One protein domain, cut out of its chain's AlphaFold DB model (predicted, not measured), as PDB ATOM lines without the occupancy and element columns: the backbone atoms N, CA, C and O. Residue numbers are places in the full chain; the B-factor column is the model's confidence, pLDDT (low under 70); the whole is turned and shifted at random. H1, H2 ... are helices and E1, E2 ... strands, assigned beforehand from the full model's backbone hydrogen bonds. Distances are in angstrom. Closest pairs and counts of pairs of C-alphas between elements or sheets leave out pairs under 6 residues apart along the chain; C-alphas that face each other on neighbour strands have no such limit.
ATOM      1  N   LYS A   8     -11.086 -44.343  36.484       85.12
ATOM      2  CA  LYS A   8     -12.179 -45.112  37.070       85.12
ATOM      3  C   LYS A   8     -13.535 -44.684  36.516       85.12
ATOM      4  O   LYS A   8     -14.324 -45.545  36.159       85.12
ATOM      5  N   GLU A   9     -13.796 -43.383  36.439       87.56
ATOM      6  CA  GLU A   9     -15.064 -42.861  35.913       87.56
ATOM      7  C   GLU A   9     -15.220 -43.166  34.421       87.56
ATOM      8  O   GLU A   9     -16.300 -43.546  33.988       87.56
ATOM      9  N   VAL A  10     -14.143 -43.053  33.640       87.19
ATOM     10  CA  VAL A  10     -14.180 -43.403  32.212       87.19
ATOM     11  C   VAL A  10     -14.410 -44.898  32.019       87.19
ATOM     12  O   VAL A  10     -15.251 -45.272  31.212       87.19
ATOM     13  N   ALA A  11     -13.686 -45.746  32.757       87.38
ATOM     14  CA  ALA A  11     -13.818 -47.199  32.672       87.38
ATOM     15  C   ALA A  11     -15.245 -47.660  33.008       87.38
ATOM     16  O   ALA A  11     -15.796 -48.495  32.296       87.38
ATOM     17  N   ASP A  12     -15.850 -47.065  34.040       88.62
ATOM     18  CA  ASP A  12     -17.236 -47.332  34.438       88.62
ATOM     19  C   ASP A  12     -18.234 -46.911  33.346       88.62
ATOM     20  O   ASP A  12     -19.134 -47.672  33.006       88.62
ATOM     21  N   GLN A  13     -18.034 -45.741  32.726       88.06
ATOM     22  CA  GLN A  13     -18.917 -45.245  31.663       88.06
ATOM     23  C   GLN A  13     -18.855 -46.067  30.372       88.06
ATOM     24  O   GLN A  13     -19.882 -46.247  29.727       88.06
ATOM     25  N   ILE A  14     -17.676 -46.564  29.988       83.50
ATOM     26  CA  ILE A  14     -17.511 -47.358  28.757       83.50
ATOM     27  C   ILE A  14     -17.589 -48.875  29.003       83.50
ATOM     28  O   ILE A  14     -17.448 -49.658  28.067       83.50
ATOM     29  N   GLY A  15     -17.800 -49.304  30.252       86.50
ATOM     30  CA  GLY A  15     -18.031 -50.703  30.613       86.50
ATOM     31  C   GLY A  15     -16.798 -51.614  30.573       86.50
ATOM     32  O   GLY A  15     -16.943 -52.814  30.338       86.50
ATOM     33  N   ILE A  16     -15.590 -51.088  30.808       86.12
ATOM     34  CA  ILE A  16     -14.345 -51.883  30.840       86.12
ATOM     35  C   ILE A  16     -13.655 -51.816  32.205       86.12
ATOM     36  O   ILE A  16     -13.988 -50.998  33.059       86.12
ATOM     37  N   SER A  17     -12.658 -52.674  32.436       89.62
ATOM     38  CA  SER A  17     -11.838 -52.578  33.646       89.62
ATOM     39  C   SER A  17     -10.847 -51.413  33.558       89.62
ATOM     40  O   SER A  17     -10.359 -51.058  32.484       89.62
ATOM     41  N   VAL A  18     -10.499 -50.835  34.711       87.06
ATOM     42  CA  VAL A  18      -9.481 -49.771  34.790       87.06
ATOM     43  C   VAL A  18      -8.130 -50.256  34.255       87.06
ATOM     44  O   VAL A  18      -7.441 -49.504  33.569       87.06
ATOM     45  N   ASP A  19      -7.778 -51.518  34.508       86.81
ATOM     46  CA  ASP A  19      -6.534 -52.117  34.015       86.81
ATOM     47  C   ASP A  19      -6.517 -52.211  32.483       86.81
ATOM     48  O   ASP A  19      -5.512 -51.874  31.854       86.81
ATOM     49  N   GLN A  20      -7.643 -52.600  31.872       83.81
ATOM     50  CA  GLN A  20      -7.792 -52.634  30.417       83.81
ATOM     51  C   GLN A  20      -7.686 -51.224  29.827       83.81
ATOM     52  O   GLN A  20      -6.913 -51.007  28.899       83.81
ATOM     53  N   LEU A  21      -8.370 -50.243  30.430       85.81
ATOM     54  CA  LEU A  21      -8.279 -48.841  30.020       85.81
ATOM     55  C   LEU A  21      -6.822 -48.348  30.039       85.81
ATOM     56  O   LEU A  21      -6.384 -47.658  29.123       85.81
ATOM     57  N   GLN A  22      -6.052 -48.691  31.073       83.81
ATOM     58  CA  GLN A  22      -4.645 -48.297  31.182       83.81
ATOM     59  C   GLN A  22      -3.745 -49.001  30.162       83.81
ATOM     60  O   GLN A  22      -2.836 -48.365  29.620       83.81
ATOM     61  N   ALA A  23      -4.001 -50.277  29.874       84.06
ATOM     62  CA  ALA A  23      -3.297 -51.015  28.832       84.06
ATOM     63  C   ALA A  23      -3.554 -50.398  27.448       84.06
ATOM     64  O   ALA A  23      -2.604 -50.103  26.723       84.06
ATOM     65  N   ASP A  24      -4.813 -50.103  27.120       82.81
ATOM     66  CA  ASP A  24      -5.180 -49.486  25.845       82.81
ATOM     67  C   ASP A  24      -4.612 -48.071  25.706       82.81
ATOM     68  O   ASP A  24      -4.112 -47.717  24.642       82.81
ATOM     69  N   ARG A  25      -4.538 -47.297  26.798       80.50
ATOM     70  CA  ARG A  25      -3.842 -45.993  26.822       80.50
ATOM     71  C   ARG A  25      -2.367 -46.103  26.474       80.50
ATOM     72  O   ARG A  25      -1.822 -45.240  25.784       80.50
ATOM     73  N   ALA A  26      -1.698 -47.130  26.993       76.50
ATOM     74  CA  ALA A  26      -0.291 -47.363  26.697       76.50
ATOM     75  C   ALA A  26      -0.083 -47.729  25.219       76.50
ATOM     76  O   ALA A  26       0.910 -47.303  24.629       76.50
ATOM     77  N   LEU A  27      -1.028 -48.462  24.626       76.00
ATOM     78  CA  LEU A  27      -1.014 -48.843  23.213       76.00
ATOM     79  C   LEU A  27      -1.333 -47.647  22.298       76.00
ATOM     80  O   LEU A  27      -0.588 -47.401  21.350       76.00
ATOM     81  N   ASP A  28      -2.348 -46.844  22.623       74.38
ATOM     82  CA  ASP A  28      -2.720 -45.629  21.880       74.38
ATOM     83  C   ASP A  28      -1.600 -44.589  21.848       74.38
ATOM     84  O   ASP A  28      -1.417 -43.907  20.842       74.38
ATOM     85  N   ARG A  29      -0.790 -44.484  22.910       67.06
ATOM     86  CA  ARG A  29       0.388 -43.602  22.902       67.06
ATOM     87  C   ARG A  29       1.401 -43.991  21.812       67.06
ATOM     88  O   ARG A  29       2.134 -43.122  21.345       67.06
ATOM     89  N   GLY A  30       1.481 -45.271  21.446       59.81
ATOM     90  CA  GLY A  30       2.407 -45.773  20.427       59.81
ATOM     91  C   GLY A  30       1.834 -45.795  19.007       59.81
ATOM     92  O   GLY A  30       2.600 -45.660  18.058       59.81
ATOM     93  N   ASP A  31       0.516 -45.959  18.873       64.31
ATOM     94  CA  ASP A  31      -0.150 -46.296  17.604       64.31
ATOM     95  C   ASP A  31      -1.204 -45.257  17.170       64.31
ATOM     96  O   ASP A  31      -1.611 -45.217  16.014       64.31
ATOM     97  N   GLY A  32      -1.650 -44.388  18.085       63.47
ATOM     98  CA  GLY A  32      -2.732 -43.433  17.827       63.47
ATOM     99  C   GLY A  32      -4.078 -44.101  17.534       63.47
ATOM    100  O   GLY A  32      -4.886 -43.533  16.799       63.47
ATOM    101  N   GLY A  33      -4.302 -45.311  18.059       62.16
ATOM    102  CA  GLY A  33      -5.582 -46.004  17.939       62.16
ATOM    103  C   GLY A  33      -6.726 -45.172  18.527       62.16
ATOM    104  O   GLY A  33      -6.521 -44.337  19.393       62.16
ATOM    105  N   ASP A  34      -7.953 -45.355  18.042       75.56
ATOM    106  CA  ASP A  34      -9.162 -44.772  18.657       75.56
ATOM    107  C   ASP A  34      -9.798 -45.796  19.609       75.56
ATOM    108  O   ASP A  34     -11.008 -46.034  19.584       75.56
ATOM    109  N   ARG A  35      -8.968 -46.501  20.392       78.94
ATOM    110  CA  ARG A  35      -9.403 -47.653  21.207       78.94
ATOM    111  C   ARG A  35     -10.180 -47.227  22.440       78.94
ATOM    112  O   ARG A  35     -10.949 -48.006  22.987       78.94
ATOM    113  N   ILE A  36      -9.952 -45.998  22.880       84.31
ATOM    114  CA  ILE A  36     -10.470 -45.441  24.120       84.31
ATOM    115  C   ILE A  36     -10.764 -43.945  23.950       84.31
ATOM    116  O   ILE A  36     -10.202 -43.287  23.070       84.31
ATOM    117  N   PRO A  37     -11.586 -43.361  24.836       85.69
ATOM    118  CA  PRO A  37     -11.817 -41.926  24.847       85.69
ATOM    119  C   PRO A  37     -10.528 -41.108  24.980       85.69
ATOM    120  O   PRO A  37      -9.675 -41.392  25.828       85.69
ATOM    121  N   ALA A  38     -10.439 -40.029  24.196       79.62
ATOM    122  CA  ALA A  38      -9.238 -39.207  24.093       79.62
ATOM    123  C   ALA A  38      -8.750 -38.701  25.462       79.62
ATOM    124  O   ALA A  38      -9.422 -37.925  26.154       79.62
ATOM    125  N   TRP A  39      -7.544 -39.122  25.840       78.75
ATOM    126  CA  TRP A  39      -6.919 -38.729  27.096       78.75
ATOM    127  C   TRP A  39      -6.165 -37.413  26.923       78.75
ATOM    128  O   TRP A  39      -5.259 -37.305  26.100       78.75
ATOM    129  N   ILE A  40      -6.530 -36.387  27.697       71.94
ATOM    130  CA  ILE A  40      -5.874 -35.086  27.594       71.94
ATOM    131  C   ILE A  40      -4.669 -35.046  28.530       71.94
ATOM    132  O   ILE A  40      -4.784 -35.097  29.761       71.94
ATOM    133  N   GLU A  41      -3.493 -34.881  27.936       63.00
ATOM    134  CA  GLU A  41      -2.283 -34.540  28.666       63.00
ATOM    135  C   GLU A  41      -2.314 -33.050  29.032       63.00
ATOM    136  O   GLU A  41      -2.219 -32.170  28.180       63.00
ATOM    137  N   VAL A  42      -2.457 -32.743  30.325       54.53
ATOM    138  CA  VAL A  42      -2.311 -31.371  30.826       54.53
ATOM    139  C   VAL A  42      -0.936 -31.238  31.475       54.53
ATOM    140  O   VAL A  42      -0.761 -31.549  32.654       54.53
ATOM    141  N   GLY A  43       0.051 -30.762  30.713       52.69
ATOM    142  CA  GLY A  43       1.361 -30.388  31.251       52.69
ATOM    143  C   GLY A  43       2.341 -29.903  30.184       52.69
ATOM    144  O   GLY A  43       2.652 -30.628  29.251       52.69
ATOM    145  N   THR A  44       2.889 -28.699  30.353       46.91
ATOM    146  CA  THR A  44       3.932 -28.105  29.493       46.91
ATOM    147  C   THR A  44       5.350 -28.576  29.858       46.91
ATOM    148  O   THR A  44       6.322 -27.854  29.662       46.91
ATOM    149  N   SER A  45       5.493 -29.761  30.454       50.09
ATOM    150  CA  SER A  45       6.758 -30.252  31.014       50.09
ATOM    151  C   SER A  45       7.195 -31.562  30.371       50.09
ATOM    152  O   SER A  45       6.349 -32.393  30.063       50.09
ATOM    153  N   TRP A  46       8.515 -31.796  30.303       52.94
ATOM    154  CA  TRP A  46       9.173 -33.004  29.757       52.94
ATOM    155  C   TRP A  46       8.690 -34.357  30.331       52.94
ATOM    156  O   TRP A  46       9.092 -35.420  29.869       52.94
ATOM    157  N   ARG A  47       7.839 -34.319  31.360       51.25
ATOM    158  CA  ARG A  47       7.076 -35.443  31.905       51.25
ATOM    159  C   ARG A  47       5.600 -35.042  31.953       51.25
ATOM    160  O   ARG A  47       5.200 -34.390  32.923       51.25
ATOM    161  N   PRO A  48       4.798 -35.383  30.934       54.12
ATOM    162  CA  PRO A  48       3.364 -35.138  30.957       54.12
ATOM    163  C   PRO A  48       2.755 -35.873  32.153       54.12
ATOM    164  O   PRO A  48       2.846 -37.096  32.264       54.12
ATOM    165  N   ARG A  49       2.167 -35.132  33.096       53.62
ATOM    166  CA  ARG A  49       1.335 -35.726  34.147       53.62
ATOM    167  C   ARG A  49      -0.076 -35.720  33.592       53.62
ATOM    168  O   ARG A  49      -0.724 -34.680  33.583       53.62
ATOM    169  N   ALA A  50      -0.504 -36.850  33.050       55.66
ATOM    170  CA  ALA A  50      -1.846 -36.998  32.516       55.66
ATOM    171  C   ALA A  50      -2.886 -36.606  33.582       55.66
ATOM    172  O   ALA A  50      -2.714 -36.938  34.757       55.66
ATOM    173  N   ARG A  51      -3.919 -35.836  33.210       65.12
ATOM    174  CA  ARG A  51      -4.905 -35.321  34.186       65.12
ATOM    175  C   ARG A  51      -6.361 -35.656  33.878       65.12
ATOM    176  O   ARG A  51      -7.230 -35.168  34.588       65.12
ATOM    177  N   GLY A  52      -6.621 -36.529  32.908       75.06
ATOM    178  CA  GLY A  52      -7.928 -37.172  32.747       75.06
ATOM    179  C   GLY A  52      -8.595 -36.901  31.404       75.06
ATOM    180  O   GLY A  52      -8.014 -36.293  30.501       75.06
ATOM    181  N   THR A  53      -9.822 -37.381  31.275       83.50
ATOM    182  CA  THR A  53     -10.603 -37.355  30.034       83.50
ATOM    183  C   THR A  53     -11.760 -36.372  30.184       83.50
ATOM    184  O   THR A  53     -12.355 -36.256  31.250       83.50
ATOM    185  N   ARG A  54     -12.094 -35.614  29.137       85.88
ATOM    186  CA  ARG A  54     -13.302 -34.768  29.167       85.88
ATOM    187  C   ARG A  54     -14.533 -35.639  28.935       85.88
ATOM    188  O   ARG A  54     -14.483 -36.475  28.044       85.88
ATOM    189  N   GLN A  55     -15.642 -35.365  29.628       84.88
ATOM    190  CA  GLN A  55     -16.926 -36.036  29.371       84.88
ATOM    191  C   GLN A  55     -17.287 -36.011  27.878       84.88
ATOM    192  O   GLN A  55     -17.464 -37.060  27.288       84.88
ATOM    193  N   ALA A  56     -17.188 -34.850  27.221       84.75
ATOM    194  CA  ALA A  56     -17.443 -34.730  25.780       84.75
ATOM    195  C   ALA A  56     -16.553 -35.624  24.887       84.75
ATOM    196  O   ALA A  56     -16.933 -35.938  23.766       84.75
ATOM    197  N   ALA A  57     -15.356 -36.009  25.345       85.00
ATOM    198  CA  ALA A  57     -14.503 -36.949  24.616       85.00
ATOM    199  C   ALA A  57     -14.937 -38.405  24.827       85.00
ATOM    200  O   ALA A  57     -14.759 -39.209  23.918       85.00
ATOM    201  N   VAL A  58     -15.496 -38.728  26.002       86.56
ATOM    202  CA  VAL A  58     -16.158 -40.014  26.261       86.56
ATOM    203  C   VAL A  58     -17.425 -40.109  25.429       86.56
ATOM    204  O   VAL A  58     -17.542 -41.052  24.664       86.56
ATOM    205  N   ASP A  59     -18.293 -39.098  25.481       87.38
ATOM    206  CA  ASP A  59     -19.542 -39.063  24.713       87.38
ATOM    207  C   ASP A  59     -19.265 -39.192  23.211       87.38
ATOM    208  O   ASP A  59     -19.829 -40.046  22.548       87.38
ATOM    209  N   ALA A  60     -18.307 -38.427  22.674       85.56
ATOM    210  CA  ALA A  60     -17.950 -38.525  21.260       85.56
ATOM    211  C   ALA A  60     -17.328 -39.880  20.883       85.56
ATOM    212  O   ALA A  60     -17.386 -40.272  19.718       85.56
ATOM    213  N   TRP A  61     -16.655 -40.556  21.817       87.31
ATOM    214  CA  TRP A  61     -16.121 -41.898  21.588       87.31
ATOM    215  C   TRP A  61     -17.247 -42.935  21.627       87.31
ATOM    216  O   TRP A  61     -17.341 -43.739  20.706       87.31
ATOM    217  N   LEU A  62     -18.144 -42.850  22.613       85.44
ATOM    218  CA  LEU A  62     -19.353 -43.668  22.696       85.44
ATOM    219  C   LEU A  62     -20.215 -43.482  21.448       85.44
ATOM    220  O   LEU A  62     -20.541 -44.468  20.813       85.44
ATOM    221  N   ASP A  63     -20.456 -42.257  20.988       85.81
ATOM    222  CA  ASP A  63     -21.182 -42.007  19.740       85.81
ATOM    223  C   ASP A  63     -20.530 -42.726  18.547       85.81
ATOM    224  O   ASP A  63     -21.228 -43.321  17.727       85.81
ATOM    225  N   ARG A  64     -19.193 -42.723  18.436       83.00
ATOM    226  CA  ARG A  64     -18.477 -43.421  17.349       83.00
ATOM    227  C   ARG A  64     -18.535 -44.945  17.478       83.00
ATOM    228  O   ARG A  64     -18.615 -45.627  16.456       83.00
ATOM    229  N   HIS A  65     -18.456 -45.476  18.694       76.12
ATOM    230  CA  HIS A  65     -18.329 -46.914  18.957       76.12
ATOM    231  C   HIS A  65     -19.673 -47.613  19.193       76.12
ATOM    232  O   HIS A  65     -19.824 -48.753  18.778       76.12
ATOM    233  N   GLU A  66     -20.684 -46.936  19.729       71.06
ATOM    234  CA  GLU A  66     -22.071 -47.414  19.801       71.06
ATOM    235  C   GLU A  66     -22.753 -47.343  18.430       71.06
ATOM    236  O   GLU A  66     -23.423 -48.297  18.035       71.06
ATOM    237  N   THR A  67     -22.511 -46.294  17.631       55.47
ATOM    238  CA  THR A  67     -23.024 -46.232  16.245       55.47
ATOM    239  C   THR A  67     -22.442 -47.348  15.369       55.47
ATOM    240  O   THR A  67     -23.121 -47.837  14.467       55.47
ATOM    241  N   ASN A  68     -21.214 -47.799  15.648       50.62
ATOM    242  CA  ASN A  68     -20.622 -48.979  15.006       50.62
ATOM    243  C   ASN A  68     -20.929 -50.301  15.745       50.62
ATOM    244  O   ASN A  68     -20.728 -51.372  15.179       50.62
ATOM    245  N   GLY A  69     -21.430 -50.236  16.981       44.22
ATOM    246  CA  GLY A  69     -21.714 -51.369  17.866       44.22
ATOM    247  C   GLY A  69     -23.140 -51.922  17.772       44.22
ATOM    248  O   GLY A  69     -23.396 -53.004  18.284       44.22
TER     249      GLY A  69
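AT A GLANCE: This is residues 8 to 69 of the 72 residues of an uncharacterized protein of Brevibacterium aurantiacum (UniProt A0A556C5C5). A two-stranded hairpin, E1 and E2, and the helix H3 that follows it make the long axis, with the hairpin's tip at Trp 46 at one end and Gly 69 of H3 at the other. H1 and H2 meet in a corner alongside, and few contacts join the helices. The printed part has 62 residues, with three named helices and two named strands in the order H1, H2, E1, E2, H3; the two-stranded sheet is antiparallel and the class is mostly helix. The whole is compact, with a radius of gyration of the C-alphas of 11.9 A, and elongated, spanning 38 by 21 by 20 A.

HOW THE PARTS SIT: E1, residues 39 to 41, and E2, residues 50 to 53, form an antiparallel hairpin at 146 degrees, with N 40 and O 52 within hydrogen-bond range at 3.2 A. H3, residues 55 to 69, only just touches H1, residues 8 to 14, with 3 pairs of C-alphas within 8 A and with its residues 58 to 62 alone; the closest C-alphas, of Val 10 and Val 58, are 7.1 A apart. They run the same way at a shallow tilt of 32 degrees, only just short of steep. H2, residues 18 to 31, touches H1 only at the corner, and only just, with 3 pairs of C-alphas within 8 A, the closest those of Ala 11 and Val 18, 5.5 A apart; their lines are about perpendicular, at 78 degrees. H2 and H3 are apart. In H1 and H3 every O i to N i+4 pair is within hydrogen-bond range; in H2, 9 of 10 are.

IN THESE COORDINATES: E1 measures 6.4 A from first to last C-alpha, and E2 9.1 A. H1 measures 10.1 A and begins at C-alpha 8 (-12.179, -45.112, 37.070). H2 measures 19.9 A. H3 measures 19.8 A and ends at C-alpha 69 (-21.714, -51.369, 17.866).

THE WHOLE: The two C-alphas farthest apart, of Trp 46 and Gly 69, are 37.9 A apart. The printed part has no cut and no long link. Confidence is under 70 at residues 29 to 33, 41 to 51 and 67 to 69.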